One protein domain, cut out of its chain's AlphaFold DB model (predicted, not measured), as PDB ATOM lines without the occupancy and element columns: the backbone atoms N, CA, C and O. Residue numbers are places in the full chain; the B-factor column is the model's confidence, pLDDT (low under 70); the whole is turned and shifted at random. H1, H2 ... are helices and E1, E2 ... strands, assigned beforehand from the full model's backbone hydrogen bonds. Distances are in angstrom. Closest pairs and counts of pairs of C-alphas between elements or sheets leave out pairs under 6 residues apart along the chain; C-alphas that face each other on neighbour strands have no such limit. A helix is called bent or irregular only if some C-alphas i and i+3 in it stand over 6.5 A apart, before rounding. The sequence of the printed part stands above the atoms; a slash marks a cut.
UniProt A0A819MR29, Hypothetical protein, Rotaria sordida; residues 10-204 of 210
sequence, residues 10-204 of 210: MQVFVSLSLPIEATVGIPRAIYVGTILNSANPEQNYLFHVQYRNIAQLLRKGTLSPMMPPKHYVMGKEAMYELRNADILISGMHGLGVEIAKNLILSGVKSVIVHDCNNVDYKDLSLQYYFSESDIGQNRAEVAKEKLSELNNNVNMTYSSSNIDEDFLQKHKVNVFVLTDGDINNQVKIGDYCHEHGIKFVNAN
ATOM      1  N   MET A  10      82.658  41.113  69.704       42.91
ATOM      2  CA  MET A  10      82.680  42.257  68.792       42.91
ATOM      3  C   MET A  10      82.277  41.929  67.342       42.91
ATOM      4  O   MET A  10      81.644  42.747  66.675       42.91
ATOM      5  N   GLN A  11      82.559  40.716  66.854       35.94
ATOM      6  CA  GLN A  11      82.104  40.236  65.538       35.94
ATOM      7  C   GLN A  11      80.570  40.087  65.495       35.94
ATOM      8  O   GLN A  11      79.939  40.183  64.436       35.94
ATOM      9  N   VAL A  12      79.969  39.908  66.676       39.06
ATOM     10  CA  VAL A  12      78.526  39.858  66.900       39.06
ATOM     11  C   VAL A  12      77.908  41.252  66.721       39.06
ATOM     12  O   VAL A  12      76.951  41.367  65.962       39.06
ATOM     13  N   PHE A  13      78.491  42.322  67.281       40.09
ATOM     14  CA  PHE A  13      77.994  43.706  67.123       40.09
ATOM     15  C   PHE A  13      77.884  44.161  65.659       40.09
ATOM     16  O   PHE A  13      76.857  44.711  65.261       40.09
ATOM     17  N   VAL A  14      78.905  43.874  64.844       38.53
ATOM     18  CA  VAL A  14      78.944  44.224  63.408       38.53
ATOM     19  C   VAL A  14      77.949  43.390  62.585       38.53
ATOM     20  O   VAL A  14      77.424  43.845  61.572       38.53
ATOM     21  N   SER A  15      77.648  42.164  63.024       35.97
ATOM     22  CA  SER A  15      76.696  41.274  62.344       35.97
ATOM     23  C   SER A  15      75.232  41.543  62.725       35.97
ATOM     24  O   SER A  15      74.325  41.155  61.987       35.97
ATOM     25  N   LEU A  16      74.983  42.193  63.867       40.25
ATOM     26  CA  LEU A  16      73.646  42.489  64.399       40.25
ATOM     27  C   LEU A  16      73.012  43.754  63.816       40.25
ATOM     28  O   LEU A  16      71.788  43.847  63.793       40.25
ATOM     29  N   SER A  17      73.805  44.677  63.277       39.66
ATOM     30  CA  SER A  17      73.316  45.854  62.539       39.66
ATOM     31  C   SER A  17      72.635  45.463  61.210       39.66
ATOM     32  O   SER A  17      71.827  46.208  60.666       39.66
ATOM     33  N   LEU A  18      72.907  44.254  60.701       36.94
ATOM     34  CA  LEU A  18      72.532  43.809  59.353       36.94
ATOM     35  C   LEU A  18      71.061  43.361  59.169       36.94
ATOM     36  O   LEU A  18      70.510  43.635  58.102       36.94
ATOM     37  N   PRO A  19      70.391  42.655  60.109       37.09
ATOM     38  CA  PRO A  19      69.006  42.210  59.902       37.09
ATOM     39  C   PRO A  19      67.966  43.299  60.208       37.09
ATOM     40  O   PRO A  19      66.868  43.276  59.651       37.09
ATOM     41  N   ILE A  20      68.298  44.235  61.102       37.72
ATOM     42  CA  ILE A  20      67.356  45.237  61.614       37.72
ATOM     43  C   ILE A  20      67.128  46.331  60.563       37.72
ATOM     44  O   ILE A  20      65.981  46.614  60.225       37.72
ATOM     45  N   GLU A  21      68.186  46.868  59.948       38.78
ATOM     46  CA  GLU A  21      68.058  47.920  58.924       38.78
ATOM     47  C   GLU A  21      67.352  47.442  57.645       38.78
ATOM     48  O   GLU A  21      66.591  48.198  57.039       38.78
ATOM     49  N   ALA A  22      67.506  46.162  57.279       31.77
ATOM     50  CA  ALA A  22      66.794  45.565  56.146       31.77
ATOM     51  C   ALA A  22      65.261  45.548  56.325       31.77
ATOM     52  O   ALA A  22      64.537  45.402  55.342       31.77
ATOM     53  N   THR A  23      64.769  45.716  57.557       31.69
ATOM     54  CA  THR A  23      63.335  45.710  57.883       31.69
ATOM     55  C   THR A  23      62.737  47.127  57.937       31.69
ATOM     56  O   THR A  23      61.533  47.275  57.754       31.69
ATOM     57  N   VAL A  24      63.549  48.178  58.131       33.91
ATOM     58  CA  VAL A  24      63.071  49.559  58.395       33.91
ATOM     59  C   VAL A  24      63.322  50.528  57.221       33.91
ATOM     60  O   VAL A  24      62.984  51.703  57.292       33.91
ATOM     61  N   GLY A  25      63.869  50.056  56.094       26.62
ATOM     62  CA  GLY A  25      63.951  50.855  54.858       26.62
ATOM     63  C   GLY A  25      64.943  52.025  54.896       26.62
ATOM     64  O   GLY A  25      64.879  52.910  54.044       26.62
ATOM     65  N   ILE A  26      65.873  52.032  55.853       33.00
ATOM     66  CA  ILE A  26      66.934  53.041  55.957       33.00
ATOM     67  C   ILE A  26      68.008  52.727  54.894       33.00
ATOM     68  O   ILE A  26      68.438  51.574  54.779       33.00
ATOM     69  N   PRO A  27      68.446  53.697  54.068       27.77
ATOM     70  CA  PRO A  27      69.461  53.444  53.054       27.77
ATOM     71  C   PRO A  27      70.819  53.147  53.707       27.77
ATOM     72  O   PRO A  27      71.360  53.978  54.425       27.77
ATOM     73  N   ARG A  28      71.341  51.949  53.407       30.92
ATOM     74  CA  ARG A  28      72.692  51.409  53.674       30.92
ATOM     75  C   ARG A  28      73.681  52.405  54.299       30.92
ATOM     76  O   ARG A  28      74.424  53.069  53.573       30.92
ATOM     77  N   ALA A  29      73.777  52.413  55.625       30.03
ATOM     78  CA  ALA A  29      74.960  52.936  56.289       30.03
ATOM     79  C   ALA A  29      76.075  51.883  56.185       30.03
ATOM     80  O   ALA A  29      75.938  50.745  56.633       30.03
ATOM     81  N   ILE A  30      77.188  52.238  55.543       31.36
ATOM     82  CA  ILE A  30      78.426  51.464  55.659       31.36
ATOM     83  C   ILE A  30      79.010  51.844  57.017       31.36
ATOM     84  O   ILE A  30      79.608  52.909  57.147       31.36
ATOM     85  N   TYR A  31      78.806  51.009  58.034       31.56
ATOM     86  CA  TYR A  31      79.460  51.215  59.322       31.56
ATOM     87  C   TYR A  31      80.930  50.798  59.194       31.56
ATOM     88  O   TYR A  31      81.239  49.612  59.059       31.56
ATOM     89  N   VAL A  32      81.836  51.777  59.189       31.03
ATOM     90  CA  VAL A  32      83.270  51.559  59.403       31.03
ATOM     91  C   VAL A  32      83.518  51.893  60.866       31.03
ATOM     92  O   VAL A  32      83.436  53.051  61.249       31.03
ATOM     93  N   GLY A  33      83.745  50.873  61.690       33.91
ATOM     94  CA  GLY A  33      84.156  51.045  63.080       33.91
ATOM     95  C   GLY A  33      85.561  50.487  63.267       33.91
ATOM     96  O   GLY A  33      85.858  49.395  62.775       33.91
ATOM     97  N   THR A  34      86.417  51.224  63.972       29.69
ATOM     98  CA  THR A  34      87.734  50.735  64.403       29.69
ATOM     99  C   THR A  34      87.601  50.140  65.799       29.69
ATOM    100  O   THR A  34      87.151  50.815  66.722       29.69
ATOM    101  N   ILE A  35      87.986  48.875  65.971       37.59
ATOM    102  CA  ILE A  35      88.043  48.239  67.292       37.59
ATOM    103  C   ILE A  35      89.471  48.358  67.806       37.59
ATOM    104  O   ILE A  35      90.388  47.813  67.194       37.59
ATOM    105  N   LEU A  36      89.644  49.058  68.928       33.56
ATOM    106  CA  LEU A  36      90.905  49.103  69.657       33.56
ATOM    107  C   LEU A  36      90.896  48.004  70.723       33.56
ATOM    108  O   LEU A  36      90.135  48.082  71.686       33.56
ATOM    109  N   ASN A  37      91.722  46.973  70.543       36.59
ATOM    110  CA  ASN A  37      91.957  45.951  71.561       36.59
ATOM    111  C   ASN A  37      93.186  46.356  72.386       36.59
ATOM    112  O   ASN A  37      94.320  46.149  71.960       36.59
ATOM    113  N   SER A  38      92.980  46.940  73.570       36.09
ATOM    114  CA  SER A  38      94.091  47.396  74.420       36.09
ATOM    115  C   SER A  38      94.940  46.252  74.988       36.09
ATOM    116  O   SER A  38      96.112  46.465  75.285       36.09
ATOM    117  N   ALA A  39      94.397  45.032  75.089       35.59
ATOM    118  CA  ALA A  39      95.140  43.857  75.546       35.59
ATOM    119  C   ALA A  39      96.077  43.283  74.466       35.59
ATOM    120  O   ALA A  39      97.015  42.556  74.785       35.59
ATOM    121  N   ASN A  40      95.832  43.601  73.189       35.16
ATOM    122  CA  ASN A  40      96.693  43.214  72.075       35.16
ATOM    123  C   ASN A  40      96.566  44.223  70.911       35.16
ATOM    124  O   ASN A  40      95.713  44.039  70.038       35.16
ATOM    125  N   PRO A  41      97.416  45.268  70.864       36.59
ATOM    126  CA  PRO A  41      97.342  46.329  69.853       36.59
ATOM    127  C   PRO A  41      97.499  45.844  68.403       36.59
ATOM    128  O   PRO A  41      97.043  46.513  67.477       36.59
ATOM    129  N   GLU A  42      98.112  44.675  68.183       33.25
ATOM    130  CA  GLU A  42      98.243  44.066  66.850       33.25
ATOM    131  C   GLU A  42      96.940  43.419  66.347       33.25
ATOM    132  O   GLU A  42      96.826  43.077  65.172       33.25
ATOM    133  N   GLN A  43      95.928  43.288  67.210       37.84
ATOM    134  CA  GLN A  43      94.581  42.822  66.866       37.84
ATOM    135  C   GLN A  43      93.582  43.973  66.674       37.84
ATOM    136  O   GLN A  43      92.372  43.792  66.812       37.84
ATOM    137  N   ASN A  44      94.063  45.173  66.349       32.12
ATOM    138  CA  ASN A  44      93.189  46.249  65.903       32.12
ATOM    139  C   ASN A  44      92.652  45.908  64.507       32.12
ATOM    140  O   ASN A  44      93.391  45.899  63.522       32.12
ATOM    141  N   TYR A  45      91.361  45.601  64.419       37.81
ATOM    142  CA  TYR A  45      90.733  45.180  63.170       37.81
ATOM    143  C   TYR A  45      89.951  46.334  62.535       37.81
ATOM    144  O   TYR A  45      89.009  46.868  63.123       37.81
ATOM    145  N   LEU A  46      90.315  46.670  61.294       30.22
ATOM    146  CA  LEU A  46      89.493  47.463  60.383       30.22
ATOM    147  C   LEU A  46      88.524  46.509  59.673       30.22
ATOM    148  O   LEU A  46      88.945  45.702  58.841       30.22
ATOM    149  N   PHE A  47      87.231  46.566  59.994       35.09
ATOM    150  CA  PHE A  47      86.244  45.699  59.349       35.09
ATOM    151  C   PHE A  47      85.560  46.404  58.171       35.09
ATOM    152  O   PHE A  47      84.794  47.346  58.347       35.09
ATOM    153  N   HIS A  48      85.784  45.890  56.958       29.88
ATOM    154  CA  HIS A  48      84.920  46.126  55.797       29.88
ATOM    155  C   HIS A  48      83.898  44.984  55.694       29.88
ATOM    156  O   HIS A  48      84.259  43.854  55.363       29.88
ATOM    157  N   VAL A  49      82.610  45.253  55.931       34.44
ATOM    158  CA  VAL A  49      81.552  44.246  55.734       34.44
ATOM    159  C   VAL A  49      81.192  44.162  54.248       34.44
ATOM    160  O   VAL A  49      80.454  44.994  53.723       34.44
ATOM    161  N   GLN A  50      81.700  43.145  53.544       29.56
ATOM    162  CA  GLN A  50      81.227  42.799  52.199       29.56
ATOM    163  C   GLN A  50      80.170  41.688  52.258       29.56
ATOM    164  O   GLN A  50      80.471  40.528  52.533       29.56
ATOM    165  N   TYR A  51      78.925  42.025  51.908       36.50
ATOM    166  CA  TYR A  51      77.851  41.059  51.667       36.50
ATOM    167  C   TYR A  51      78.075  40.304  50.354       36.50
ATOM    168  O   TYR A  51      77.484  40.608  49.316       36.50
ATOM    169  N   ARG A  52      78.908  39.271  50.384       33.97
ATOM    170  CA  ARG A  52      78.893  38.235  49.352       33.97
ATOM    171  C   ARG A  52      78.732  36.895  50.058       33.97
ATOM    172  O   ARG A  52      79.668  36.441  50.692       33.97
ATOM    173  N   ASN A  53      77.551  36.277  49.917       38.44
ATOM    174  CA  ASN A  53      77.308  34.821  50.037       38.44
ATOM    175  C   ASN A  53      76.459  34.235  51.184       38.44
ATOM    176  O   ASN A  53      76.470  33.017  51.347       38.44
ATOM    177  N   ILE A  54      75.577  34.989  51.855       47.22
ATOM    178  CA  ILE A  54      74.529  34.341  52.687       47.22
ATOM    179  C   ILE A  54      73.595  33.469  51.813       47.22
ATOM    180  O   ILE A  54      73.287  32.329  52.155       47.22
ATOM    181  N   ALA A  55      73.234  33.940  50.614       44.03
ATOM    182  CA  ALA A  55      72.388  33.192  49.676       44.03
ATOM    183  C   ALA A  55      73.048  31.912  49.110       44.03
ATOM    184  O   ALA A  55      72.351  30.956  48.772       44.03
ATOM    185  N   GLN A  56      74.383  31.866  49.007       44.00
ATOM    186  CA  GLN A  56      75.089  30.667  48.530       44.00
ATOM    187  C   GLN A  56      75.210  29.593  49.618       44.00
ATOM    188  O   GLN A  56      75.206  28.408  49.289       44.00
ATOM    189  N   LEU A  57      75.283  29.983  50.895       42.28
ATOM    190  CA  LEU A  57      75.331  29.049  52.026       42.28
ATOM    191  C   LEU A  57      73.987  28.335  52.236       42.28
ATOM    192  O   LEU A  57      73.971  27.123  52.432       42.28
ATOM    193  N   LEU A  58      72.863  29.044  52.075       48.44
ATOM    194  CA  LEU A  58      71.519  28.443  52.110       48.44
ATOM    195  C   LEU A  58      71.290  27.439  50.962       48.44
ATOM    196  O   LEU A  58      70.661  26.405  51.163       48.44
ATOM    197  N   ARG A  59      71.857  27.693  49.771       44.03
ATOM    198  CA  ARG A  59      71.766  26.779  48.612       44.03
ATOM    199  C   ARG A  59      72.527  25.463  48.781       44.03
ATOM    200  O   ARG A  59      72.194  24.504  48.094       44.03
ATOM    201  N   LYS A  60      73.536  25.393  49.656       44.00
ATOM    202  CA  LYS A  60      74.362  24.184  49.850       44.00
ATOM    203  C   LYS A  60      73.710  23.116  50.741       44.00
ATOM    204  O   LYS A  60      74.337  22.094  51.001       44.00
ATOM    205  N   GLY A  61      72.475  23.328  51.211       40.66
ATOM    206  CA  GLY A  61      71.691  22.312  51.928       40.66
ATOM    207  C   GLY A  61      72.268  21.873  53.281       40.66
ATOM    208  O   GLY A  61      71.779  20.922  53.876       40.66
ATOM    209  N   THR A  62      73.298  22.556  53.784       43.62
ATOM    210  CA  THR A  62      73.996  22.224  55.040       43.62
ATOM    211  C   THR A  62      73.304  22.817  56.279       43.62
ATOM    212  O   THR A  62      73.808  22.683  57.388       43.62
ATOM    213  N   LEU A  63      72.171  23.510  56.105       47.00
ATOM    214  CA  LEU A  63      71.542  24.353  57.125       47.00
ATOM    215  C   LEU A  63      70.059  23.991  57.295       47.00
ATOM    216  O   LEU A  63      69.326  23.873  56.315       47.00
ATOM    217  N   SER A  64      69.617  23.820  58.540       44.00
ATOM    218  CA  SER A  64      68.232  23.494  58.888       44.00
ATOM    219  C   SER A  64      67.360  24.762  58.943       44.00
ATOM    220  O   SER A  64      67.719  25.702  59.642       44.00
ATOM    221  N   PRO A  65      66.189  24.804  58.278       44.78
ATOM    222  CA  PRO A  65      65.412  26.032  58.032       44.78
ATOM    223  C   PRO A  65      64.759  26.700  59.263       44.78
ATOM    224  O   PRO A  65      64.084  27.712  59.109       44.78
ATOM    225  N   MET A  66      64.940  26.170  60.477       49.53
ATOM    226  CA  MET A  66      64.263  26.652  61.693       49.53
ATOM    227  C   MET A  66      65.085  27.619  62.564       49.53
ATOM    228  O   MET A  66      64.547  28.142  63.538       49.53
ATOM    229  N   MET A  67      66.364  27.880  62.268       44.78
ATOM    230  CA  MET A  67      67.146  28.855  63.047       44.78
ATOM    231  C   MET A  67      67.034  30.282  62.463       44.78
ATOM    232  O   MET A  67      67.034  30.454  61.244       44.78
ATOM    233  N   PRO A  68      66.961  31.337  63.300       51.59
ATOM    234  CA  PRO A  68      66.997  32.724  62.830       51.59
ATOM    235  C   PRO A  68      68.339  33.075  62.159       51.59
ATOM    236  O   PRO A  68      69.370  32.642  62.682       51.59
ATOM    237  N   PRO A  69      68.367  33.932  61.112       50.72
ATOM    238  CA  PRO A  69      69.567  34.296  60.345       50.72
ATOM    239  C   PRO A  69      70.829  34.586  61.178       50.72
ATOM    240  O   PRO A  69      71.915  34.127  60.831       50.72
ATOM    241  N   LYS A  70      70.677  35.272  62.323       48.50
ATOM    242  CA  LYS A  70      71.777  35.609  63.247       48.50
ATOM    243  C   LYS A  70      72.547  34.400  63.793       48.50
ATOM    244  O   LYS A  70      73.754  34.481  63.989       48.50
ATOM    245  N   HIS A  71      71.881  33.260  63.976       46.62
ATOM    246  CA  HIS A  71      72.518  32.060  64.521       46.62
ATOM    247  C   HIS A  71      73.479  31.393  63.531       46.62
ATOM    248  O   HIS A  71      74.437  30.758  63.962       46.62
ATOM    249  N   TYR A  72      73.245  31.533  62.222       50.62
ATOM    250  CA  TYR A  72      74.105  30.915  61.207       50.62
ATOM    251  C   TYR A  72      75.416  31.670  61.001       50.62
ATOM    252  O   TYR A  72      76.392  31.077  60.556       50.62
ATOM    253  N   VAL A  73      75.432  32.973  61.298       54.59
ATOM    254  CA  VAL A  73      76.597  33.838  61.073       54.59
ATOM    255  C   VAL A  73      77.557  33.811  62.268       54.59
ATOM    256  O   VAL A  73      78.763  33.873  62.066       54.59
ATOM    257  N   MET A  74      77.046  33.681  63.500       53.53
ATOM    258  CA  MET A  74      77.855  33.830  64.724       53.53
ATOM    259  C   MET A  74      78.323  32.511  65.359       53.53
ATOM    260  O   MET A  74      79.309  32.508  66.088       53.53
ATOM    261  N   GLY A  75      77.645  31.386  65.103       59.53
ATOM    262  CA  GLY A  75      77.892  30.133  65.831       59.53
ATOM    263  C   GLY A  75      77.183  30.080  67.194       59.53
ATOM    264  O   GLY A  75      76.619  31.070  67.666       59.53
ATOM    265  N   LYS A  76      77.140  28.896  67.820       67.56
ATOM    266  CA  LYS A  76      76.348  28.667  69.047       67.56
ATOM    267  C   LYS A  76      76.983  29.325  70.272       67.56
ATOM    268  O   LYS A  76      76.267  29.862  71.113       67.56
ATOM    269  N   GLU A  77      78.304  29.312  70.335       67.81
ATOM    270  CA  GLU A  77      79.127  29.817  71.429       67.81
ATOM    271  C   GLU A  77      79.021  31.344  71.518       67.81
ATOM    272  O   GLU A  77      78.676  31.881  72.564       67.81
ATOM    273  N   ALA A  78      79.178  32.053  70.397       64.50
ATOM    274  CA  ALA A  78      79.035  33.510  70.364       64.50
ATOM    275  C   ALA A  78      77.605  33.970  70.706       64.50
ATOM    276  O   ALA A  78      77.414  34.987  71.370       64.50
ATOM    277  N   MET A  79      76.587  33.201  70.301       68.94
ATOM    278  CA  MET A  79      75.200  33.465  70.696       68.94
ATOM    279  C   MET A  79      74.958  33.219  72.191       68.94
ATOM    280  O   MET A  79      74.117  33.899  72.777       68.94
ATOM    281  N   TYR A  80      75.649  32.253  72.800       78.62
ATOM    282  CA  TYR A  80      75.592  32.017  74.242       78.62
ATOM    283  C   TYR A  80      76.227  33.180  75.008       78.62
ATOM    284  O   TYR A  80      75.590  33.729  75.904       78.62
ATOM    285  N   GLU A  81      77.421  33.612  74.606       76.94
ATOM    286  CA  GLU A  81      78.093  34.777  75.190       76.94
ATOM    287  C   GLU A  81      77.226  36.038  75.077       76.94
ATOM    288  O   GLU A  81      77.032  36.752  76.058       76.94
ATOM    289  N   LEU A  82      76.623  36.276  73.906       78.12
ATOM    290  CA  LEU A  82      75.762  37.437  73.676       78.12
ATOM    291  C   LEU A  82      74.561  37.441  74.625       78.12
ATOM    292  O   LEU A  82      74.265  38.452  75.255       78.12
ATOM    293  N   ARG A  83      73.876  36.301  74.748       86.12
ATOM    294  CA  ARG A  83      72.690  36.159  75.608       86.12
ATOM    295  C   ARG A  83      73.009  36.235  77.098       86.12
ATOM    296  O   ARG A  83      72.078  36.392  77.877       86.12
ATOM    297  N   ASN A  84      74.278  36.110  77.483       88.94
ATOM    298  CA  ASN A  84      74.750  36.253  78.860       88.94
ATOM    299  C   ASN A  84      75.491  37.581  79.101       88.94
ATOM    300  O   ASN A  84      75.979  37.814  80.209       88.94
ATOM    301  N   ALA A  85      75.570  38.458  78.097       87.75
ATOM    302  CA  ALA A  85      76.251  39.738  78.213       87.75
ATOM    303  C   ALA A  85      75.446  40.724  79.077       87.75
ATOM    304  O   ALA A  85      74.273  40.991  78.801       87.75
ATOM    305  N   ASP A  86      76.107  41.269  80.096       94.81
ATOM    306  CA  ASP A  86      75.642  42.367  80.937       94.81
ATOM    307  C   ASP A  86      76.451  43.597  80.517       94.81
ATOM    308  O   ASP A  86      77.675  43.614  80.678       94.81
ATOM    309  N   ILE A  87      75.786  44.581  79.911       96.19
ATOM    310  CA  ILE A  87      76.448  45.667  79.179       96.19
ATOM    311  C   ILE A  87      76.117  47.012  79.817       96.19
ATOM    312  O   ILE A  87      74.949  47.301  80.060       96.19
ATOM    313  N   LEU A  88      77.122  47.861  80.026       97.75
ATOM    314  CA  LEU A  88      76.937  49.271  80.380       97.75
ATOM    315  C   LEU A  88      77.303  50.150  79.188       97.75
ATOM    316  O   LEU A  88      78.378  49.985  78.621       97.75
ATOM    317  N   ILE A  89      76.426  51.079  78.813       97.44
ATOM    318  CA  ILE A  89      76.667  52.052  77.743       97.44
ATOM    319  C   ILE A  89      76.659  53.448  78.352       97.44
ATOM    320  O   ILE A  89      75.631  53.896  78.855       97.44
ATOM    321  N   SER A  90      77.797  54.133  78.302       96.94
ATOM    322  CA  SER A  90      77.954  55.499  78.787       96.94
ATOM    323  C   SER A  90      77.902  56.502  77.637       96.94
ATOM    324  O   SER A  90      78.728  56.455  76.724       96.94
ATOM    325  N   GLY A  91      76.958  57.433  77.741       95.38
ATOM    326  CA  GLY A  91      76.603  58.456  76.763       95.38
ATOM    327  C   GLY A  91      75.365  58.043  75.967       95.38
ATOM    328  O   GLY A  91      75.417  57.100  75.189       95.38
ATOM    329  N   MET A  92      74.253  58.760  76.146       95.31
ATOM    330  CA  MET A  92      72.956  58.520  75.492       95.31
ATOM    331  C   MET A  92      72.609  59.643  74.509       95.31
ATOM    332  O   MET A  92      71.479  60.128  74.435       95.31
ATOM    333  N   HIS A  93      73.618  60.046  73.737       90.06
ATOM    334  CA  HIS A  93      73.435  60.778  72.486       90.06
ATOM    335  C   HIS A  93      73.103  59.795  71.345       90.06
ATOM    336  O   HIS A  93      73.016  58.584  71.566       90.06
ATOM    337  N   GLY A  94      72.995  60.294  70.107       86.38
ATOM    338  CA  GLY A  94      72.595  59.487  68.946       86.38
ATOM    339  C   GLY A  94      73.379  58.177  68.772       86.38
ATOM    340  O   GLY A  94      72.772  57.130  68.567       86.38
ATOM    341  N   LEU A  95      74.710  58.191  68.928       86.62
ATOM    342  CA  LEU A  95      75.528  56.974  68.815       86.62
ATOM    343  C   LEU A  95      75.189  55.938  69.898       86.62
ATOM    344  O   LEU A  95      74.976  54.766  69.591       86.62
ATOM    345  N   GLY A  96      75.143  56.360  71.162       92.50
ATOM    346  CA  GLY A  96      74.879  55.461  72.283       92.50
ATOM    347  C   GLY A  96      73.498  54.821  72.216       92.50
ATOM    348  O   GLY A  96      73.359  53.626  72.483       92.50
ATOM    349  N   VAL A  97      72.490  55.578  71.775       91.50
ATOM    350  CA  VAL A  97      71.126  55.067  71.588       91.50
ATOM    351  C   VAL A  97      71.044  54.063  70.440       91.50
ATOM    352  O   VAL A  97      70.385  53.032  70.578       91.50
ATOM    353  N   GLU A  98      71.762  54.284  69.339       87.69
ATOM    354  CA  GLU A  98      71.841  53.323  68.234       87.69
ATOM    355  C   GLU A  98      72.551  52.021  68.638       87.69
ATOM    356  O   GLU A  98      72.091  50.921  68.303       87.69
ATOM    357  N   ILE A  99      73.627  52.122  69.428       89.00
ATOM    358  CA  ILE A  99      74.298  50.955  70.019       89.00
ATOM    359  C   ILE A  99      73.330  50.195  70.936       89.00
ATOM    360  O   ILE A  99      73.191  48.975  70.805       89.00
ATOM    361  N   ALA A 100      72.629  50.901  71.829       94.00
ATOM    362  CA  ALA A 100      71.673  50.305  72.757       94.00
ATOM    363  C   ALA A 100      70.532  49.593  72.015       94.00
ATOM    364  O   ALA A 100      70.269  48.418  72.273       94.00
ATOM    365  N   LYS A 101      69.914  50.258  71.029       88.50
ATOM    366  CA  LYS A 101      68.867  49.690  70.166       88.50
ATOM    367  C   LYS A 101      69.311  48.366  69.553       88.50
ATOM    368  O   LYS A 101      68.598  47.364  69.652       88.50
ATOM    369  N   ASN A 102      70.499  48.348  68.947       86.44
ATOM    370  CA  ASN A 102      71.029  47.146  68.317       86.44
ATOM    371  C   ASN A 102      71.230  46.030  69.345       86.44
ATOM    372  O   ASN A 102      70.782  44.909  69.109       86.44
ATOM    373  N   LEU A 103      71.812  46.315  70.510       87.31
ATOM    374  CA  LEU A 103      72.006  45.324  71.574       87.31
ATOM    375  C   LEU A 103      70.697  44.719  72.092       87.31
ATOM    376  O   LEU A 103      70.587  43.499  72.256       87.31
ATOM    377  N   ILE A 104      69.684  45.556  72.287       88.81
ATOM    378  CA  ILE A 104      68.377  45.136  72.796       88.81
ATOM    379  C   ILE A 104      67.683  44.205  71.795       88.81
ATOM    380  O   ILE A 104      67.236  43.110  72.152       88.81
ATOM    381  N   LEU A 105      67.669  44.580  70.514       85.69
ATOM    382  CA  LEU A 105      67.104  43.759  69.434       85.69
ATOM    383  C   LEU A 105      67.893  42.459  69.207       85.69
ATOM    384  O   LEU A 105      67.366  41.444  68.734       85.69
ATOM    385  N   SER A 106      69.163  42.456  69.597       79.94
ATOM    386  CA  SER A 106      70.028  41.280  69.519       79.94
ATOM    387  C   SER A 106      69.702  40.238  70.585       79.94
ATOM    388  O   SER A 106      69.830  39.034  70.313       79.94
ATOM    389  N   GLY A 107      69.172  40.684  71.725       84.19
ATOM    390  CA  GLY A 107      68.737  39.840  72.836       84.19
ATOM    391  C   GLY A 107      69.871  39.504  73.799       84.19
ATOM    392  O   GLY A 107      70.071  38.329  74.107       84.19
ATOM    393  N   VAL A 108      70.620  40.525  74.223       89.50
ATOM    394  CA  VAL A 108      71.566  40.417  75.345       89.50
ATOM    395  C   VAL A 108      70.843  40.197  76.674       89.50
ATOM    396  O   VAL A 108      69.626  40.361  76.750       89.50
ATOM    397  N   LYS A 109      71.575  39.826  77.728       94.12
ATOM    398  CA  LYS A 109      70.982  39.590  79.051       94.12
ATOM    399  C   LYS A 109      70.474  40.887  79.670       94.12
ATOM    400  O   LYS A 109      69.316  40.969  80.086       94.12
ATOM    401  N   SER A 110      71.348  41.888  79.750       96.81
ATOM    402  CA  SER A 110      71.011  43.172  80.347       96.81
ATOM    403  C   SER A 110      71.774  44.337  79.729       96.81
ATOM    404  O   SER A 110      72.888  44.177  79.221       96.81
ATOM    405  N   VAL A 111      71.145  45.510  79.771       97.81
ATOM    406  CA  VAL A 111      71.733  46.782  79.347       97.81
ATOM    407  C   VAL A 111      71.494  47.829  80.431       97.81
ATOM    408  O   VAL A 111      70.364  48.060  80.863       97.81
ATOM    409  N   ILE A 112      72.568  48.477  80.861       98.19
ATOM    410  CA  ILE A 112      72.550  49.654  81.719       98.19
ATOM    411  C   ILE A 112      72.900  50.845  80.837       98.19
ATOM    412  O   ILE A 112      74.017  50.932  80.326       98.19
ATOM    413  N   VAL A 113      71.953  51.755  80.634       98.12
ATOM    414  CA  VAL A 113      72.222  53.012  79.927       98.12
ATOM    415  C   VAL A 113      72.627  54.089  80.926       98.12
ATOM    416  O   VAL A 113      72.025  54.226  81.989       98.12
ATOM    417  N   HIS A 114      73.670  54.845  80.615       98.12
ATOM    418  CA  HIS A 114      74.224  55.857  81.503       98.12
ATOM    419  C   HIS A 114      74.427  57.181  80.767       98.12
ATOM    420  O   HIS A 114      75.004  57.204  79.683       98.12
ATOM    421  N   ASP A 115      73.986  58.286  81.365       97.12
ATOM    422  CA  ASP A 115      74.302  59.649  80.928       97.12
ATOM    423  C   ASP A 115      74.032  60.617  82.085       97.12
ATOM    424  O   ASP A 115      72.981  60.559  82.724       97.12
ATOM    425  N   CYS A 116      74.970  61.518  82.359       96.31
ATOM    426  CA  CYS A 116      74.820  62.533  83.403       96.31
ATOM    427  C   CYS A 116      74.043  63.772  82.917       96.31
ATOM    428  O   CYS A 116      73.679  64.625  83.724       96.31
ATOM    429  N   ASN A 117      73.811  63.903  81.608       95.94
ATOM    430  CA  ASN A 117      73.205  65.084  81.005       95.94
ATOM    431  C   ASN A 117      71.699  64.922  80.794       95.94
ATOM    432  O   ASN A 117      71.166  63.822  80.619       95.94
ATOM    433  N   ASN A 118      71.032  66.070  80.734       97.50
ATOM    434  CA  ASN A 118      69.626  66.156  80.384       97.50
ATOM    435  C   ASN A 118      69.438  66.310  78.874       97.50
ATOM    436  O   ASN A 118      70.336  66.766  78.162       97.50
ATOM    437  N   VAL A 119      68.258  65.926  78.397       97.19
ATOM    438  CA  VAL A 119      67.828  66.131  77.016       97.19
ATOM    439  C   VAL A 119      67.832  67.628  76.714       97.19
ATOM    440  O   VAL A 119      67.273  68.432  77.463       97.19
ATOM    441  N   ASP A 120      68.457  67.981  75.599       95.19
ATOM    442  CA  ASP A 120      68.557  69.329  75.054       95.19
ATOM    443  C   ASP A 120      67.988  69.343  73.624       95.19
ATOM    444  O   ASP A 120      67.922  68.312  72.951       95.19
ATOM    445  N   TYR A 121      67.605  70.516  73.121       93.69
ATOM    446  CA  TYR A 121      67.019  70.693  71.789       93.69
ATOM    447  C   TYR A 121      67.871  70.077  70.675       93.69
ATOM    448  O   TYR A 121      67.336  69.501  69.728       93.69
ATOM    449  N   LYS A 122      69.203  70.157  70.793       90.69
ATOM    450  CA  LYS A 122      70.129  69.551  69.824       90.69
ATOM    451  C   LYS A 122      69.936  68.037  69.699       90.69
ATOM    452  O   LYS A 122      70.097  67.502  68.604       90.69
ATOM    453  N   ASP A 123      69.542  67.354  70.773       90.31
ATOM    454  CA  ASP A 123      69.406  65.897  70.781       90.31
ATOM    455  C   ASP A 123      68.200  65.426  69.958       90.31
ATOM    456  O   ASP A 123      68.252  64.347  69.372       90.31
ATOM    457  N   LEU A 124      67.162  66.262  69.822       89.62
ATOM    458  CA  LEU A 124      65.990  65.976  68.980       89.62
ATOM    459  C   LEU A 124      66.359  65.810  67.497       89.62
ATOM    460  O   LEU A 124      65.668  65.126  66.750       89.62
ATOM    461  N   SER A 125      67.459  66.437  67.064       85.62
ATOM    462  CA  SER A 125      67.968  66.320  65.692       85.62
ATOM    463  C   SER A 125      68.917  65.135  65.485       85.62
ATOM    464  O   SER A 125      69.205  64.772  64.346       85.62
ATOM    465  N   LEU A 126      69.406  64.536  66.575       81.12
ATOM    466  CA  LEU A 126      70.383  63.446  66.541       81.12
ATOM    467  C   LEU A 126      69.727  62.068  66.601       81.12
ATOM    468  O   LEU A 126      70.342  61.087  66.186       81.12
ATOM    469  N   GLN A 127      68.508  61.977  67.131       78.44
ATOM    470  CA  GLN A 127      67.816  60.708  67.311       78.44
ATOM    471  C   GLN A 127      66.303  60.866  67.417       78.44
ATOM    472  O   GLN A 127      65.790  61.878  67.877       78.44
ATOM    473  N   TYR A 128      65.590  59.797  67.069       82.31
ATOM    474  CA  TYR A 128      64.128  59.748  67.119       82.31
ATOM    475  C   TYR A 128      63.562  59.548  68.538       82.31
ATOM    476  O   TYR A 128      62.383  59.776  68.783       82.31
ATOM    477  N   TYR A 129      64.390  59.097  69.485       86.31
ATOM    478  CA  TYR A 129      63.921  58.670  70.801       86.31
ATOM    479  C   TYR A 129      63.616  59.817  71.761       86.31
ATOM    480  O   TYR A 129      63.028  59.553  72.795       86.31
ATOM    481  N   PHE A 130      63.945  61.072  71.473       92.88
ATOM    482  CA  PHE A 130      63.581  62.192  72.349       92.88
ATOM    483  C   PHE A 130      62.517  63.068  71.691       92.88
ATOM    484  O   PHE A 130      62.528  63.268  70.478       92.88
ATOM    485  N   SER A 131      61.589  63.579  72.496       93.31
ATOM    486  CA  SER A 131      60.573  64.557  72.096       93.31
ATOM    487  C   SER A 131      60.746  65.867  72.863       93.31
ATOM    488  O   SER A 131      61.432  65.916  73.879       93.31
ATOM    489  N   GLU A 132      60.104  66.943  72.402       94.81
ATOM    490  CA  GLU A 132      60.163  68.253  73.074       94.81
ATOM    491  C   GLU A 132      59.717  68.191  74.546       94.81
ATOM    492  O   GLU A 132      60.240  68.924  75.380       94.81
ATOM    493  N   SER A 133      58.806  67.271  74.883       96.75
ATOM    494  CA  SER A 133      58.366  66.989  76.258       96.75
ATOM    495  C   SER A 133      59.472  66.487  77.186       96.75
ATOM    496  O   SER A 133      59.332  66.553  78.407       96.75
ATOM    497  N   ASP A 134      60.547  65.946  76.618       96.88
ATOM    498  CA  ASP A 134      61.607  65.279  77.366       96.88
ATOM    499  C   ASP A 134      62.734  66.246  77.729       96.88
ATOM    500  O   ASP A 134      63.594  65.915  78.542       96.88
ATOM    501  N   ILE A 135      62.732  67.449  77.145       97.19
ATOM    502  CA  ILE A 135      63.753  68.469  77.378       97.19
ATOM    503  C   ILE A 135      63.844  68.782  78.874       97.19
ATOM    504  O   ILE A 135      62.847  69.059  79.541       97.19
ATOM    505  N   GLY A 136      65.069  68.747  79.401       97.25
ATOM    506  CA  GLY A 136      65.349  68.945  80.822       97.25
ATOM    507  C   GLY A 136      65.269  67.678  81.681       97.25
ATOM    508  O   GLY A 136      65.737  67.721  82.818       97.25
ATOM    509  N   GLN A 137      64.765  66.557  81.158       97.62
ATOM    510  CA  GLN A 137      64.817  65.248  81.823       97.62
ATOM    511  C   GLN A 137      66.138  64.534  81.514       97.62
ATOM    512  O   GLN A 137      66.794  64.842  80.518       97.62
ATOM    513  N   ASN A 138      66.557  63.584  82.352       98.00
ATOM    514  CA  ASN A 138      67.814  62.873  82.133       98.00
ATOM    515  C   ASN A 138      67.748  61.991  80.872       98.00
ATOM    516  O   ASN A 138      66.791  61.247  80.662       98.00
ATOM    517  N   ARG A 139      68.795  62.029  80.039       97.56
ATOM    518  CA  ARG A 139      68.820  61.287  78.768       97.56
ATOM    519  C   ARG A 139      68.751  59.779  78.945       97.56
ATOM    520  O   ARG A 139      68.065  59.119  78.170       97.56
ATOM    521  N   ALA A 140      69.467  59.228  79.923       97.94
ATOM    522  CA  ALA A 140      69.500  57.787  80.145       97.94
ATOM    523  C   ALA A 140      68.171  57.263  80.690       97.94
ATOM    524  O   ALA A 140      67.730  56.189  80.286       97.94
ATOM    525  N   GLU A 141      67.510  58.039  81.544       97.94
ATOM    526  CA  GLU A 141      66.162  57.745  82.031       97.94
ATOM    527  C   GLU A 141      65.154  57.663  80.877       97.94
ATOM    528  O   GLU A 141      64.565  56.603  80.647       97.94
ATOM    529  N   VAL A 142      65.046  58.731  80.078       97.25
ATOM    530  CA  VAL A 142      64.123  58.795  78.929       97.25
ATOM    531  C   VAL A 142      64.456  57.720  77.888       97.25
ATOM    532  O   VAL A 142      63.562  57.050  77.362       97.25
ATOM    533  N   ALA A 143      65.745  57.510  77.593       96.62
ATOM    534  CA  ALA A 143      66.179  56.485  76.647       96.62
ATOM    535  C   ALA A 143      65.796  55.081  77.130       96.62
ATOM    536  O   ALA A 143      65.289  54.289  76.337       96.62
ATOM    537  N   LYS A 144      65.983  54.770  78.422       97.25
ATOM    538  CA  LYS A 144      65.628  53.465  78.996       97.25
ATOM    539  C   LYS A 144      64.149  53.157  78.817       97.25
ATOM    540  O   LYS A 144      63.821  52.016  78.490       97.25
ATOM    541  N   GLU A 145      63.265  54.127  79.050       95.44
ATOM    542  CA  GLU A 145      61.819  53.921  78.913       95.44
ATOM    543  C   GLU A 145      61.470  53.489  77.491       95.44
ATOM    544  O   GLU A 145      60.955  52.389  77.284       95.44
ATOM    545  N   LYS A 146      61.878  54.285  76.503       92.88
ATOM    546  CA  LYS A 146      61.517  54.064  75.097       92.88
ATOM    547  C   LYS A 146      62.227  52.865  74.473       92.88
ATOM    548  O   LYS A 146      61.647  52.135  73.674       92.88
ATOM    549  N   LEU A 147      63.483  52.621  74.842       93.88
ATOM    550  CA  LEU A 147      64.236  51.472  74.341       93.88
ATOM    551  C   LEU A 147      63.728  50.143  74.930       93.88
ATOM    552  O   LEU A 147      63.906  49.099  74.302       93.88
ATOM    553  N   SER A 148      63.092  50.154  76.111       94.44
ATOM    554  CA  SER A 148      62.601  48.926  76.766       94.44
ATOM    555  C   SER A 148      61.471  48.252  76.006       94.44
ATOM    556  O   SER A 148      61.380  47.024  76.006       94.44
ATOM    557  N   GLU A 149      60.709  49.033  75.248       92.88
ATOM    558  CA  GLU A 149      59.614  48.558  74.404       92.88
ATOM    559  C   GLU A 149      60.091  47.672  73.242       92.88
ATOM    560  O   GLU A 149      59.321  46.871  72.713       92.88
ATOM    561  N   LEU A 150      61.368  47.774  72.849       87.75
ATOM    562  CA  LEU A 150      61.917  47.024  71.718       87.75
ATOM    563  C   LEU A 150      62.030  45.522  72.002       87.75
ATOM    564  O   LEU A 150      61.888  44.708  71.086       87.75
ATOM    565  N   ASN A 151      62.345  45.142  73.245       89.75
ATOM    566  CA  ASN A 151      62.490  43.741  73.632       89.75
ATOM    567  C   ASN A 151      62.394  43.553  75.154       89.75
ATOM    568  O   ASN A 151      63.393  43.644  75.868       89.75
ATOM    569  N   ASN A 152      61.215  43.146  75.625       91.44
ATOM    570  CA  ASN A 152      60.934  42.885  77.043       91.44
ATOM    571  C   ASN A 152      61.754  41.734  77.663       91.44
ATOM    572  O   ASN A 152      61.683  41.519  78.870       91.44
ATOM    573  N   ASN A 153      62.510  40.967  76.866       91.12
ATOM    574  CA  ASN A 153      63.392  39.915  77.385       91.12
ATOM    575  C   ASN A 153      64.750  40.448  77.864       91.12
ATOM    576  O   ASN A 153      65.502  39.696  78.481       91.12
ATOM    577  N   VAL A 154      65.090  41.699  77.546       94.06
ATOM    578  CA  VAL A 154      66.350  42.327  77.958       94.06
ATOM    579  C   VAL A 154      66.105  43.113  79.236       94.06
ATOM    580  O   VAL A 154      65.264  44.011  79.265       94.06
ATOM    581  N   ASN A 155      66.848  42.800  80.298       96.31
ATOM    582  CA  ASN A 155      66.745  43.562  81.537       96.31
ATOM    583  C   ASN A 155      67.404  44.934  81.360       96.31
ATOM    584  O   ASN A 155      68.607  45.008  81.106       96.31
ATOM    585  N   MET A 156      66.637  46.011  81.509       97.12
ATOM    586  CA  MET A 156      67.140  47.364  81.305       97.12
ATOM    587  C   MET A 156      67.004  48.255  82.527       97.12
ATOM    588  O   MET A 156      65.931  48.384  83.119       97.12
ATOM    589  N   THR A 157      68.101  48.932  82.847       97.56
ATOM    590  CA  THR A 157      68.192  49.926  83.921       97.56
ATOM    591  C   THR A 157      68.926  51.166  83.421       97.56
ATOM    592  O   THR A 157      69.542  51.135  82.355       97.56
ATOM    593  N   TYR A 158      68.837  52.264  84.168       97.88
ATOM    594  CA  TYR A 158      69.561  53.492  83.859       97.88
ATOM    595  C   TYR A 158      70.367  53.974  85.065       97.88
ATOM    596  O   TYR A 158      70.061  53.620  86.206       97.88
ATOM    597  N   SER A 159      71.376  54.803  84.808       97.50
ATOM    598  CA  SER A 159      72.024  55.610  85.839       97.50
ATOM    599  C   SER A 159      72.383  56.999  85.321       97.50
ATOM    600  O   SER A 159      72.775  57.164  84.168       97.50
ATOM    601  N   SER A 160      72.298  57.987  86.205       96.81
ATOM    602  CA  SER A 160      72.719  59.372  85.973       96.81
ATOM    603  C   SER A 160      73.873  59.810  86.884       96.81
ATOM    604  O   SER A 160      74.274  60.972  86.868       96.81
ATOM    605  N   SER A 161      74.405  58.895  87.702       95.12
ATOM    606  CA  SER A 161      75.529  59.159  88.604       95.12
ATOM    607  C   SER A 161      76.852  59.242  87.852       95.12
ATOM    608  O   SER A 161      77.088  58.429  86.967       95.12
ATOM    609  N   ASN A 162      77.757  60.115  88.290       94.00
ATOM    610  CA  ASN A 162      79.111  60.202  87.738       94.00
ATOM    611  C   ASN A 162      79.846  58.851  87.747       94.00
ATOM    612  O   ASN A 162      79.661  58.032  88.647       94.00
ATOM    613  N   ILE A 163      80.727  58.652  86.762       92.31
ATOM    614  CA  ILE A 163      81.578  57.462  86.673       92.31
ATOM    615  C   ILE A 163      82.815  57.648  87.561       92.31
ATOM    616  O   ILE A 163      83.841  58.214  87.162       92.31
ATOM    617  N   ASP A 164      82.711  57.147  88.783       91.06
ATOM    618  CA  ASP A 164      83.809  56.957  89.726       91.06
ATOM    619  C   ASP A 164      84.041  55.463  90.013       91.06
ATOM    620  O   ASP A 164      83.413  54.586  89.416       91.06
ATOM    621  N   GLU A 165      85.011  55.151  90.874       87.50
ATOM    622  CA  GLU A 165      85.311  53.761  91.233       87.50
ATOM    623  C   GLU A 165      84.119  53.079  91.911       87.50
ATOM    624  O   GLU A 165      83.815  51.932  91.589       87.50
ATOM    625  N   ASP A 166      83.391  53.790  92.775       91.12
ATOM    626  CA  ASP A 166      82.207  53.260  93.458       91.12
ATOM    627  C   ASP A 166      81.105  52.892  92.457       91.12
ATOM    628  O   ASP A 166      80.486  51.825  92.552       91.12
ATOM    629  N   PHE A 167      80.884  53.740  91.450       93.19
ATOM    630  CA  PHE A 167      79.969  53.468  90.350       93.19
ATOM    631  C   PHE A 167      80.357  52.194  89.601       93.19
ATOM    632  O   PHE A 167      79.499  51.335  89.366       93.19
ATOM    633  N   LEU A 168      81.632  52.060  89.240       90.56
ATOM    634  CA  LEU A 168      82.133  50.919  88.480       90.56
ATOM    635  C   LEU A 168      82.119  49.619  89.304       90.56
ATOM    636  O   LEU A 168      81.851  48.546  88.761       90.56
ATOM    637  N   GLN A 169      82.344  49.696  90.616       89.38
ATOM    638  CA  GLN A 169      82.248  48.548  91.524       89.38
ATOM    639  C   GLN A 169      80.795  48.110  91.747       89.38
ATOM    640  O   GLN A 169      80.504  46.909  91.827       89.38
ATOM    641  N   LYS A 170      79.875  49.078  91.838       91.31
ATOM    642  CA  LYS A 170      78.437  48.835  91.994       91.31
ATOM    643  C   LYS A 170      77.837  48.180  90.750       91.31
ATOM    644  O   LYS A 170      77.036  47.252  90.878       91.31
ATOM    645  N   HIS A 171      78.212  48.642  89.559       89.25
ATOM    646  CA  HIS A 171      77.661  48.159  88.292       89.25
ATOM    647  C   HIS A 171      78.567  47.095  87.675       89.25
ATOM    648  O   HIS A 171      79.346  47.354  86.761       89.25
ATOM    649  N   LYS A 172      78.440  45.863  88.173       88.62
ATOM    650  CA  LYS A 172      79.192  44.714  87.657       88.62
ATOM    651  C   LYS A 172      78.672  44.303  86.281       88.62
ATOM    652  O   LYS A 172      77.633  43.656  86.175       88.62
ATOM    653  N   VAL A 173      79.425  44.665  85.248       92.25
ATOM    654  CA  VAL A 173      79.160  44.337  83.843       92.25
ATOM    655  C   VAL A 173      80.335  43.587  83.234       92.25
ATOM    656  O   VAL A 173      81.457  43.674  83.728       92.25
ATOM    657  N   ASN A 174      80.086  42.836  82.162       88.25
ATOM    658  CA  ASN A 174      81.140  42.143  81.414       88.25
ATOM    659  C   ASN A 174      81.558  42.898  80.141       88.25
ATOM    660  O   ASN A 174      82.621  42.608  79.585       88.25
ATOM    661  N   VAL A 175      80.774  43.895  79.721       89.81
ATOM    662  CA  VAL A 175      81.127  44.826  78.646       89.81
ATOM    663  C   VAL A 175      80.824  46.261  79.073       89.81
ATOM    664  O   VAL A 175      79.716  46.560  79.517       89.81
ATOM    665  N   PHE A 176      81.789  47.155  78.884       92.12
ATOM    666  CA  PHE A 176      81.627  48.594  79.046       92.12
ATOM    667  C   PHE A 176      81.804  49.277  77.690       92.12
ATOM    668  O   PHE A 176      82.852  49.158  77.055       92.12
ATOM    669  N   VAL A 177      80.785  50.012  77.258       94.12
ATOM    670  CA  VAL A 177      80.802  50.832  76.050       94.12
ATOM    671  C   VAL A 177      80.858  52.296  76.459       94.12
ATOM    672  O   VAL A 177      79.956  52.792  77.129       94.12
ATOM    673  N   LEU A 178      81.904  53.000  76.047       92.31
ATOM    674  CA  LEU A 178      82.036  54.438  76.222       92.31
ATOM    675  C   LEU A 178      81.807  55.137  74.885       92.31
ATOM    676  O   LEU A 178      82.424  54.782  73.880       92.31
ATOM    677  N   THR A 179      80.936  56.143  74.898       89.94
ATOM    678  CA  THR A 179      80.696  57.025  73.755       89.94
ATOM    679  C   THR A 179      81.018  58.468  74.096       89.94
ATOM    680  O   THR A 179      80.766  58.917  75.215       89.94
ATOM    681  N   ASP A 180      81.615  59.177  73.138       83.06
ATOM    682  CA  ASP A 180      81.989  60.595  73.224       83.06
ATOM    683  C   ASP A 180      82.808  60.978  74.474       83.06
ATOM    684  O   ASP A 180      82.824  62.135  74.895       83.06
ATOM    685  N   GLY A 181      83.528  60.017  75.062       83.69
ATOM    686  CA  GLY A 181      84.405  60.258  76.205       83.69
ATOM    687  C   GLY A 181      85.654  61.036  75.796       83.69
ATOM    688  O   GLY A 181      86.225  60.790  74.732       83.69
ATOM    689  N   ASP A 182      86.124  61.954  76.638       87.12
ATOM    690  CA  ASP A 182      87.448  62.553  76.452       87.12
ATOM    691  C   ASP A 182      88.573  61.534  76.703       87.12
ATOM    692  O   ASP A 182      88.357  60.457  77.259       87.12
ATOM    693  N   ILE A 183      89.796  61.880  76.293       87.62
ATOM    694  CA  ILE A 183      90.949  60.979  76.387       87.62
ATOM    695  C   ILE A 183      91.245  60.525  77.823       87.62
ATOM    696  O   ILE A 183      91.618  59.373  78.027       87.62
ATOM    697  N   ASN A 184      91.041  61.386  78.823       89.38
ATOM    698  CA  ASN A 184      91.323  61.042  80.215       89.38
ATOM    699  C   ASN A 184      90.302  60.023  80.723       89.38
ATOM    700  O   ASN A 184      90.674  59.041  81.364       89.38
ATOM    701  N   ASN A 185      89.026  60.223  80.389       87.38
ATOM    702  CA  ASN A 185      87.961  59.277  80.703       87.38
ATOM    703  C   ASN A 185      88.145  57.941  79.973       87.38
ATOM    704  O   ASN A 185      87.964  56.891  80.587       87.38
ATOM    705  N   GLN A 186      88.551  57.962  78.701       88.00
ATOM    706  CA  GLN A 186      88.844  56.745  77.937       88.00
ATOM    707  C   GLN A 186      89.959  55.918  78.580       88.00
ATOM    708  O   GLN A 186      89.794  54.712  78.736       88.00
ATOM    709  N   VAL A 187      91.066  56.559  78.973       89.50
ATOM    710  CA  VAL A 187      92.191  55.881  79.636       89.50
ATOM    711  C   VAL A 187      91.763  55.354  81.002       89.50
ATOM    712  O   VAL A 187      91.862  54.159  81.240       89.50
ATOM    713  N   LYS A 188      91.178  56.201  81.859       90.75
ATOM    714  CA  LYS A 188      90.749  55.812  83.212       90.75
ATOM    715  C   LYS A 188      89.786  54.619  83.204       90.75
ATOM    716  O   LYS A 188      89.957  53.674  83.969       90.75
ATOM    717  N   ILE A 189      88.753  54.673  82.362       90.44
ATOM    718  CA  ILE A 189      87.752  53.601  82.269       90.44
ATOM    719  C   ILE A 189      88.363  52.365  81.603       90.44
ATOM    720  O   ILE A 189      88.083  51.247  82.033       90.44
ATOM    721  N   GLY A 190      89.204  52.554  80.584       88.31
ATOM    722  CA  GLY A 190      89.911  51.472  79.905       88.31
ATOM    723  C   GLY A 190      90.820  50.683  80.845       88.31
ATOM    724  O   GLY A 190      90.743  49.455  80.856       88.31
ATOM    725  N   ASP A 191      91.608  51.375  81.669       90.50
ATOM    726  CA  ASP A 191      92.502  50.774  82.665       90.50
ATOM    727  C   ASP A 191      91.701  49.988  83.707       90.50
ATOM    728  O   ASP A 191      91.953  48.800  83.913       90.50
ATOM    729  N   TYR A 192      90.647  50.593  84.271       90.81
ATOM    730  CA  TYR A 192      89.756  49.895  85.202       90.81
ATOM    731  C   TYR A 192      89.156  48.630  84.572       90.81
ATOM    732  O   TYR A 192      89.143  47.563  85.191       90.81
ATOM    733  N   CYS A 193      88.661  48.726  83.334       89.50
ATOM    734  CA  CYS A 193      88.079  47.580  82.642       89.50
ATOM    735  C   CYS A 193      89.113  46.470  82.429       89.50
ATOM    736  O   CYS A 193      88.801  45.299  82.649       89.50
ATOM    737  N   HIS A 194      90.342  46.830  82.054       86.81
ATOM    738  CA  HIS A 194      91.434  45.884  81.858       86.81
ATOM    739  C   HIS A 194      91.781  45.132  83.149       86.81
ATOM    740  O   HIS A 194      91.823  43.901  83.147       86.81
ATOM    741  N   GLU A 195      91.947  45.854  84.257       91.19
ATOM    742  CA  GLU A 195      92.274  45.280  85.570       91.19
ATOM    743  C   GLU A 195      91.201  44.310  86.086       91.19
ATOM    744  O   GLU A 195      91.513  43.342  86.782       91.19
ATOM    745  N   HIS A 196      89.939  44.533  85.714       89.88
ATOM    746  CA  HIS A 196      88.793  43.756  86.195       89.88
ATOM    747  C   HIS A 196      88.273  42.727  85.179       89.88
ATOM    748  O   HIS A 196      87.249  42.085  85.423       89.88
ATOM    749  N   GLY A 197      88.953  42.550  84.041       86.25
ATOM    750  CA  GLY A 197      88.545  41.602  82.996       86.25
ATOM    751  C   GLY A 197      87.239  41.979  82.283       86.25
ATOM    752  O   GLY A 197      86.553  41.110  81.743       86.25
ATOM    753  N   ILE A 198      86.883  43.264  82.285       89.31
ATOM    754  CA  ILE A 198      85.715  43.814  81.593       89.31
ATOM    755  C   ILE A 198      86.124  44.158  80.161       89.31
ATOM    756  O   ILE A 198      87.140  44.810  79.918       89.31
ATOM    757  N   LYS A 199      85.318  43.747  79.181       86.44
ATOM    758  CA  LYS A 199      85.563  44.094  77.776       86.44
ATOM    759  C   LYS A 199      85.235  45.568  77.569       86.44
ATOM    760  O   LYS A 199      84.099  45.976  77.788       86.44
ATOM    761  N   PHE A 200      86.208  46.352  77.127       87.88
ATOM    762  CA  PHE A 200      86.031  47.778  76.886       87.88
ATOM    763  C   PHE A 200      85.858  48.077  75.396       87.88
ATOM    764  O   PHE A 200      86.617  47.584  74.561       87.88
ATOM    765  N   VAL A 201      84.863  48.898  75.067       87.44
ATOM    766  CA  VAL A 201      84.606  49.402  73.717       87.44
ATOM    767  C   VAL A 201      84.510  50.915  73.783       87.44
ATOM    768  O   VAL A 201      83.636  51.456  74.449       87.44
ATOM    769  N   ASN A 202      85.381  51.600  73.055       86.81
ATOM    770  CA  ASN A 202      85.298  53.041  72.861       86.81
ATOM    771  C   ASN A 202      84.791  53.319  71.446       86.81
ATOM    772  O   ASN A 202      85.357  52.798  70.483       86.81
ATOM    773  N   ALA A 203      83.742  54.126  71.316       85.44
ATOM    774  CA  ALA A 203      83.161  54.488  70.029       85.44
ATOM    775  C   ALA A 203      82.845  55.985  70.006       85.44
ATOM    776  O   ALA A 203      82.147  56.489  70.876       85.44
ATOM    777  N   ASN A 204      83.344  56.702  69.004       80.69
ATOM    778  CA  ASN A 204      83.151  58.144  68.878       80.69
ATOM    779  C   ASN A 204      82.792  58.479  67.437       80.69
ATOM    780  O   ASN A 204      83.275  57.821  66.522       80.69
TER     781      ASN A 204
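Overview. This is residues 10 to 204 of the 210 residues of the protein "Hypothetical protein" of Rotaria sordida (UniProt A0A819MR29). A twisted sheet of five parallel strands makes the core, with H4 and H6 over one face and H8 over the other, in three layers. On the side of H4 away from the sheet, H1 crosses one end of H4 and also packs on H3, while H2 lies far out toward one end of the longest axis. The printed part has 195 residues, with eight named helices and five named strands in the order H1 H2 H3 E1 H4 E2 H5 H6 E3 H7 E4 H8 E5; the class is mixed, helices and strands. The sheet's order is E3 E2 E1 E4 E5. The whole is compact, with a radius of gyration of the C-alphas of 17.5 A and spans of 54 by 41 by 28 A.

Along the chain. The strands are E3, residues 155 to 159 (13.8 A), E2, 110 to 114, E1, 86 to 90, E4, 175 to 179, and E5, 199 to 203, which ends at C-alpha 203 (83.161, 54.488, 70.029). The helices are H4, residues 94 to 106 (18.4 A), H6, 139 to 148 (14.0 A), H8, 183 to 195 (18.2 A), H7, 165 to 170, H5, 121 to 125, H3, 69 to 83 (15.7 A), H2, 54 to 59, and H1, 10 to 24 (23.4 A), which begins at C-alpha 10 (82.680, 42.257, 68.792). H3 is irregular: C-alphas 73 and 76 are 9.5 A apart.

Arrangement. N 113 and O 157 (E2, E3) are 3.0 A apart, N 89 and O 112 (E1, E2) 2.8 A, N 88 and O 175 (E1, E4) 2.9 A, and N 178 and O 201 (E4, E5) 2.8 A, within hydrogen-bond range. E1 H4 E2, E2 H5 H6 E3 and E4 H8 E5 are strand-helix-strand units, parallel neighbour strands joined through helices, and E3 H7 E4 is a split one, with E2 and E1 between its strands; each crossover is right-handed. H4 has a height over the sheet of 8.8 A, H6 8.1 A and H8, on the opposite face, 9.6 A. H4 and H6 touch at Lys 101 and Leu 147, their closest C-alphas, 6.5 A, at a shallow tilt of 27 degrees, the same way. H1 touches H4 about perpendicular, at 89 degrees, the closest C-alphas being Ser 17 and Asn 102, 6.3 A; H4 does so with residues 102 to 106 alone. H1 touches H3 at a steep tilt of 51 degrees, closest at the C-alphas of Val 12 and Met 74, 6.4 A. H2 is near H3, and H7 near H8; H5 is close to but not clearly touching H4, the C-alphas of Gly 94 and Asp 123 being 7.4 A apart. Every O i to N i+4 pair is within range in H2, H4, H6, H7 and H8; H1 has 3 of 11, with 5 of 12 for O i to N i+3, H3 7 of 11, and H5 0 of 1, with 2 of 2 for O i to N i+3.

Size, cuts and confidence. The C-alphas farthest apart are those of Gly 61 and Gly 136, 55.2 A. The printed part has no cut; the links H1 to H2 and H5 to H6 are long, and residues 22 to 27, of which 22 to 24 belong to H1, stand free. Mean pLDDT of the printed part is 73.0, and residues 10 to 79 are under 70.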